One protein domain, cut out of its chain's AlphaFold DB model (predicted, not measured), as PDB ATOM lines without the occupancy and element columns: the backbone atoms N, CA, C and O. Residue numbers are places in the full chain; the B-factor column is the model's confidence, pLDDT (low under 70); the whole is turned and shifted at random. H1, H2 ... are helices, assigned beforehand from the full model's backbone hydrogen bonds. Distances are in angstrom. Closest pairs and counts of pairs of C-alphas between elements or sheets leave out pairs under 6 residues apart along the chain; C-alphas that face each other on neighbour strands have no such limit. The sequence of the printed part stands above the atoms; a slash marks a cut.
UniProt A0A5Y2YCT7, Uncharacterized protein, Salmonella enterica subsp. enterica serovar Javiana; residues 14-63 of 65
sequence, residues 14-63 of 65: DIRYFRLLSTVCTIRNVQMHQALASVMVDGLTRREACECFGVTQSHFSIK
ATOM      1  N   ASP A  14     221.009 135.580 211.156       92.62
ATOM      2  CA  ASP A  14     220.289 136.847 210.977       92.62
ATOM      3  C   ASP A  14     221.257 137.928 210.472       92.62
ATOM      4  O   ASP A  14     222.373 138.085 210.983       92.62
ATOM      5  N   ILE A  15     220.806 138.720 209.500       93.38
ATOM      6  CA  ILE A  15     221.604 139.780 208.877       93.38
ATOM      7  C   ILE A  15     222.181 140.785 209.889       93.38
ATOM      8  O   ILE A  15     223.262 141.336 209.672       93.38
ATOM      9  N   ARG A  16     221.504 141.030 211.015       94.06
ATOM     10  CA  ARG A  16     221.981 141.938 212.071       94.06
ATOM     11  C   ARG A  16     223.204 141.368 212.782       94.06
ATOM     12  O   ARG A  16     224.162 142.105 213.007       94.06
ATOM     13  N   TYR A  17     223.208 140.065 213.069       92.00
ATOM     14  CA  TYR A  17     224.375 139.394 213.647       92.00
ATOM     15  C   TYR A  17     225.530 139.342 212.652       92.00
ATOM     16  O   TYR A  17     226.667 139.627 213.028       92.00
ATOM     17  N   PHE A  18     225.240 139.084 211.375       92.50
ATOM     18  CA  PHE A  18     226.256 139.124 210.327       92.50
ATOM     19  C   PHE A  18     226.933 140.500 210.220       92.50
ATOM     20  O   PHE A  18     228.161 140.587 210.158       92.50
ATOM     21  N   ARG A  19     226.157 141.592 210.250       92.44
ATOM     22  CA  ARG A  19     226.688 142.970 210.218       92.44
ATOM     23  C   ARG A  19     227.560 143.282 211.432       92.44
ATOM     24  O   ARG A  19     228.615 143.902 211.283       92.44
ATOM     25  N   LEU A  20     227.150 142.828 212.617       91.44
ATOM     26  CA  LEU A  20     227.941 142.984 213.836       91.44
ATOM     27  C   LEU A  20     229.279 142.239 213.721       91.44
ATOM     28  O   LEU A  20     230.334 142.841 213.915       91.44
ATOM     29  N   LEU A  21     229.246 140.963 213.330       89.38
ATOM     30  CA  LEU A  21     230.449 140.143 213.150       89.38
ATOM     31  C   LEU A  21     231.375 140.713 212.075       89.38
ATOM     32  O   LEU A  21     232.576 140.817 212.294       89.38
ATOM     33  N   SER A  22     230.828 141.153 210.942       90.75
ATOM     34  CA  SER A  22     231.605 141.761 209.856       90.75
ATOM     35  C   SER A  22     232.327 143.036 210.293       90.75
ATOM     36  O   SER A  22     233.455 143.286 209.857       90.75
ATOM     37  N   THR A  23     231.710 143.803 211.199       89.00
ATOM     38  CA  THR A  23     232.319 144.988 211.814       89.00
ATOM     39  C   THR A  23     233.480 144.594 212.727       89.00
ATOM     40  O   THR A  23     234.572 145.143 212.594       89.00
ATOM     41  N   VAL A  24     233.286 143.599 213.600       89.88
ATOM     42  CA  VAL A  24     234.326 143.105 214.525       89.88
ATOM     43  C   VAL A  24     235.501 142.472 213.765       89.88
ATOM     44  O   VAL A  24     236.661 142.774 214.036       89.88
ATOM     45  N   CYS A  25     235.220 141.651 212.753       87.12
ATOM     46  CA  CYS A  25     236.223 140.949 211.945       87.12
ATOM     47  C   CYS A  25     236.914 141.842 210.898       87.12
ATOM     48  O   CYS A  25     237.794 141.376 210.171       87.12
ATOM     49  N   THR A  26     236.539 143.124 210.811       88.44
ATOM     50  CA  THR A  26     237.153 144.125 209.923       88.44
ATOM     51  C   THR A  26     237.189 143.682 208.449       88.44
ATOM     52  O   THR A  26     238.205 143.808 207.755       88.44
ATOM     53  N   ILE A  27     236.083 143.134 207.938       87.44
ATOM     54  CA  ILE A  27     235.993 142.692 206.538       87.44
ATOM     55  C   ILE A  27     235.794 143.916 205.638       87.44
ATOM     56  O   ILE A  27     234.689 144.423 205.491       87.44
ATOM     57  N   ARG A  28     236.887 144.409 205.043       83.62
ATOM     58  CA  ARG A  28     236.882 145.641 204.226       83.62
ATOM     59  C   ARG A  28     236.561 145.420 202.749       83.62
ATOM     60  O   ARG A  28     236.119 146.342 202.077       83.62
ATOM     61  N   ASN A  29     236.828 144.226 202.221       91.31
ATOM     62  CA  ASN A  29     236.555 143.926 200.820       91.31
ATOM     63  C   ASN A  29     235.047 143.680 200.639       91.31
ATOM     64  O   ASN A  29     234.499 142.744 201.218       91.31
ATOM     65  N   VAL A  30     234.403 144.518 199.822       94.44
ATOM     66  CA  VAL A  30     232.950 144.486 199.591       94.44
ATOM     67  C   VAL A  30     232.498 143.166 198.965       94.44
ATOM     68  O   VAL A  30     231.510 142.597 199.418       94.44
ATOM     69  N   GLN A  31     233.241 142.635 197.989       96.38
ATOM     70  CA  GLN A  31     232.921 141.361 197.335       96.38
ATOM     71  C   GLN A  31     232.997 140.193 198.323       96.38
ATOM     72  O   GLN A  31     232.104 139.354 198.367       96.38
ATOM     73  N   MET A  32     234.024 140.170 199.179       95.81
ATOM     74  CA  MET A  32     234.152 139.164 200.239       95.81
ATOM     75  C   MET A  32     233.013 139.274 201.255       95.81
ATOM     76  O   MET A  32     232.452 138.261 201.665       95.81
ATOM     77  N   HIS A  33     232.652 140.495 201.650       95.88
ATOM     78  CA  HIS A  33     231.534 140.731 202.560       95.88
ATOM     79  C   HIS A  33     230.210 140.229 201.965       95.88
ATOM     80  O   HIS A  33     229.450 139.548 202.646       95.88
ATOM     81  N   GLN A  34     229.944 140.517 200.689       96.75
ATOM     82  CA  GLN A  34     228.750 140.038 199.987       96.75
ATOM     83  C   GLN A  34     228.744 138.515 199.817       96.75
ATOM     84  O   GLN A  34     227.718 137.880 200.062       96.75
ATOM     85  N   ALA A  35     229.890 137.917 199.485       97.06
ATOM     86  CA  ALA A  35     230.021 136.468 199.388       97.06
ATOM     87  C   ALA A  35     229.729 135.786 200.732       97.06
ATOM     88  O   ALA A  35     228.981 134.812 200.781       97.06
ATOM     89  N   LEU A  36     230.282 136.301 201.835       95.38
ATOM     90  CA  LEU A  36     230.040 135.749 203.172       95.38
ATOM     91  C   LEU A  36     228.580 135.914 203.596       95.38
ATOM     92  O   LEU A  36     228.004 134.964 204.118       95.38
ATOM     93  N   ALA A  37     227.969 137.073 203.327       96.00
ATOM     94  CA  ALA A  37     226.550 137.301 203.596       96.00
ATOM     95  C   ALA A  37     225.677 136.289 202.843       96.00
ATOM     96  O   ALA A  37     224.814 135.658 203.443       96.00
ATOM     97  N   SER A  38     225.970 136.065 201.561       97.25
ATOM     98  CA  SER A  38     225.187 135.160 200.715       97.25
ATOM     99  C   SER A  38     225.228 133.714 201.210       97.25
ATOM    100  O   SER A  38     224.242 132.993 201.115       97.25
ATOM    101  N   VAL A  39     226.348 133.283 201.792       96.06
ATOM    102  CA  VAL A  39     226.462 131.942 202.386       96.06
ATOM    103  C   VAL A  39     225.806 131.889 203.770       96.06
ATOM    104  O   VAL A  39     224.978 131.024 204.050       96.06
ATOM    105  N   MET A  40     226.152 132.822 204.657       94.50
ATOM    106  CA  MET A  40     225.756 132.758 206.068       94.50
ATOM    107  C   MET A  40     224.292 133.155 206.305       94.50
ATOM    108  O   MET A  40     223.646 132.589 207.190       94.50
ATOM    109  N   VAL A  41     223.782 134.116 205.533       95.75
ATOM    110  CA  VAL A  41     222.436 134.695 205.663       95.75
ATOM    111  C   VAL A  41     221.493 134.099 204.623       95.75
ATOM    112  O   VAL A  41     220.447 133.575 204.995       95.75
ATOM    113  N   ASP A  42     221.880 134.122 203.346       96.06
ATOM    114  CA  ASP A  42     220.983 133.717 202.251       96.06
ATOM    115  C   ASP A  42     221.035 132.206 201.953       96.06
ATOM    116  O   ASP A  42     220.149 131.669 201.291       96.06
ATOM    117  N   GLY A  43     222.040 131.493 202.478       95.19
ATOM    118  CA  GLY A  43     222.153 130.036 202.377       95.19
ATOM    119  C   GLY A  43     222.685 129.519 201.042       95.19
ATOM    120  O   GLY A  43     222.538 128.329 200.758       95.19
ATOM    121  N   LEU A  44     223.309 130.376 200.229       96.25
ATOM    122  CA  LEU A  44     224.012 129.933 199.024       96.25
ATOM    123  C   LEU A  44     225.154 128.987 199.395       96.25
ATOM    124  O   LEU A  44     225.795 129.114 200.445       96.25
ATOM    125  N   THR A  45     225.485 128.077 198.483       95.25
ATOM    126  CA  THR A  45     226.714 127.307 198.640       95.25
ATOM    127  C   THR A  45     227.927 128.229 198.509       95.25
ATOM    128  O   THR A  45     227.924 129.234 197.793       95.25
ATOM    129  N   ARG A  46     229.033 127.853 199.158       94.38
ATOM    130  CA  ARG A  46     230.296 128.606 199.060       94.38
ATOM    131  C   ARG A  46     230.756 128.789 197.619       94.38
ATOM    132  O   ARG A  46     231.309 129.833 197.288       94.38
ATOM    133  N   ARG A  47     230.543 127.773 196.777       96.06
ATOM    134  CA  ARG A  47     230.908 127.806 195.360       96.06
ATOM    135  C   ARG A  47     230.109 128.875 194.617       96.06
ATOM    136  O   ARG A  47     230.729 129.722 193.986       96.06
ATOM    137  N   GLU A  48     228.783 128.864 194.742       97.50
ATOM    138  CA  GLU A  48     227.905 129.837 194.077       97.50
ATOM    139  C   GLU A  48     228.244 131.266 194.504       97.50
ATOM    140  O   GLU A  48     228.443 132.129 193.658       97.50
ATOM    141  N   ALA A  49     228.415 131.511 195.806       97.31
ATOM    142  CA  ALA A  49     228.790 132.834 196.297       97.31
ATOM    143  C   ALA A  49     230.161 133.288 195.758       97.31
ATOM    144  O   ALA A  49     230.325 134.429 195.328       97.31
ATOM    145  N   CYS A  50     231.157 132.399 195.740       97.12
ATOM    146  CA  CYS A  50     232.474 132.710 195.181       97.12
ATOM    147  C   CYS A  50     232.402 133.071 193.689       97.12
ATOM    148  O   CYS A  50     233.019 134.051 193.270       97.12
ATOM    149  N   GLU A  51     231.624 132.320 192.905       97.38
ATOM    150  CA  GLU A  51     231.403 132.579 191.478       97.38
ATOM    151  C   GLU A  51     230.651 133.903 191.253       97.38
ATOM    152  O   GLU A  51     231.092 134.719 190.444       97.38
ATOM    153  N   CYS A  52     229.584 134.171 192.015       97.62
ATOM    154  CA  CYS A  52     228.783 135.395 191.893       97.62
ATOM    155  C   CYS A  52     229.574 136.676 192.193       97.62
ATOM    156  O   CYS A  52     229.377 137.685 191.517       97.62
ATOM    157  N   PHE A  53     230.455 136.655 193.196       97.00
ATOM    158  CA  PHE A  53     231.175 137.855 193.647       97.00
ATOM    159  C   PHE A  53     232.639 137.906 193.193       97.00
ATOM    160  O   PHE A  53     233.367 138.817 193.588       97.00
ATOM    161  N   GLY A  54     233.084 136.957 192.362       95.88
ATOM    162  CA  GLY A  54     234.452 136.922 191.839       95.88
ATOM    163  C   GLY A  54     235.513 136.703 192.923       95.88
ATOM    164  O   GLY A  54     236.623 137.228 192.832       95.88
ATOM    165  N   VAL A  55     235.174 135.951 193.970       95.94
ATOM    166  CA  VAL A  55     236.061 135.648 195.099       95.94
ATOM    167  C   VAL A  55     236.602 134.231 194.945       95.94
ATOM    168  O   VAL A  55     235.871 133.305 194.617       95.94
ATOM    169  N   THR A  56     237.891 134.018 195.208       95.94
ATOM    170  CA  THR A  56     238.447 132.660 195.180       95.94
ATOM    171  C   THR A  56     238.001 131.861 196.407       95.94
ATOM    172  O   THR A  56     237.996 132.368 197.532       95.94
ATOM    173  N   GLN A  57     237.698 130.572 196.224       94.19
ATOM    174  CA  GLN A  57     237.277 129.705 197.334       94.19
ATOM    175  C   GLN A  57     238.342 129.585 198.438       94.19
ATOM    176  O   GLN A  57     238.006 129.438 199.615       94.19
ATOM    177  N   SER A  58     239.628 129.678 198.083       93.88
ATOM    178  CA  SER A  58     240.735 129.668 199.043       93.88
ATOM    179  C   SER A  58     240.738 130.916 199.926       93.88
ATOM    180  O   SER A  58     240.835 130.800 201.146       93.88
ATOM    181  N   HIS A  59     240.558 132.101 199.336       92.31
ATOM    182  CA  HIS A  59     240.470 133.349 200.090       92.31
ATOM    183  C   HIS A  59     239.205 133.386 200.957       92.31
ATOM    184  O   HIS A  59     239.270 133.781 202.122       92.31
ATOM    185  N   PHE A  60     238.080 132.902 200.424       94.25
ATOM    186  CA  PHE A  60     236.828 132.776 201.166       94.25
ATOM    187  C   PHE A  60     236.984 131.876 202.399       94.25
ATOM    188  O   PHE A  60     236.629 132.269 203.507       94.25
ATOM    189  N   SER A  61     237.582 130.692 202.232       91.12
ATOM    190  CA  SER A  61     237.731 129.701 203.310       91.12
ATOM    191  C   SER A  61     238.563 130.210 204.489       91.12
ATOM    192  O   SER A  61     238.320 129.807 205.624       91.12
ATOM    193  N   ILE A  62     239.519 131.110 204.242       90.12
ATOM    194  CA  ILE A  62     240.315 131.749 205.301       90.12
ATOM    195  C   ILE A  62     239.451 132.693 206.144       90.12
ATOM    196  O   ILE A  62     239.662 132.786 207.347       90.12
ATOM    197  N   LYS A  63     238.507 133.407 205.521       88.88
ATOM    198  CA  LYS A  63     237.641 134.385 206.201       88.88
ATOM    199  C   LYS A  63     236.398 133.772 206.830       88.88
ATOM    200  O   LYS A  63     235.851 134.349 207.758       88.88
TER     201      LYS A  63
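Overview. This is residues 14 to 63 of the 65 residues of an uncharacterized protein of Salmonella enterica subsp. enterica serovar Javiana (UniProt A0A5Y2YCT7). Three helices stand in a row, H1, H2 and H3, with H2 in the middle, and a short fourth helix, H4, is set about perpendicular to H2 and H3 on one side of that row. H2 and H3 form a close helical hairpin, while H1 at the far end of the row crosses H2 steeply and reaches neither H3 nor H4. The printed part has 50 residues with four named helices, in the order H1, H2, H3, H4, and no named strand; the class is all helix. It is compact, with a radius of gyration of the C-alphas of 9.9 A, and the C-alphas span 25 by 19 by 15 A.

Along the chain. After Asp 14, H1 runs from residues 15 to 24, beginning at C-alpha 15 at (221.604, 139.780, 208.877) and covering 14.3 A from first to last C-alpha. H2, residues 30 to 40, is the longest helix with 11 residues and 15.2 A; its C-alpha 30 is at (232.950, 144.486, 199.591). H3 takes residues 46 to 53, 10.8 A long. H4 takes residues 57 to 63, 10.0 A long, and ends with C-alpha 63 at (237.641, 134.385, 206.201).

Arrangement. H2 is the hub and touches the three other helices. H1 and H2 touch, the closest C-alphas being those of Phe 18 and Ala 37, 7.0 A apart; they run opposite ways at a steep tilt of 48 degrees. H2 and H3, a hairpin, touch with 12 pairs of C-alphas within 8 A, the closest being Ala 35 and Ala 49 at 4.9 A. They run opposite ways at a shallow tilt of 33 degrees, only just short of steep. H3 and H4 touch, with the C-alphas of Cys 50 and Gln 57 closest at 6.1 A, and are about perpendicular at 83 degrees. H2 and H4 only just touch, with 3 pairs of C-alphas within 8 A; the closest are those of Met 32 and Phe 60, 7.0 A apart, and the helices are about perpendicular at 85 degrees. Of these four pairs 1 is at a shallow tilt, and the packing is mostly crossed, the helices running at large angles to one another. H1 is apart from H3 and from H4. In H1, H2 and H3 every O i to N i+4 pair is within hydrogen-bond range; in H4, 2 of 3 are.

Size, cuts and confidence. The two C-alphas farthest apart are those of Arg 16 and Ser 58, at 25.9 A. The printed part has no cut, and its three links, H1 to H2, H2 to H3 and H3 to H4, are tight. The mean pLDDT of the printed part is 93.7, and no printed residue is under 70.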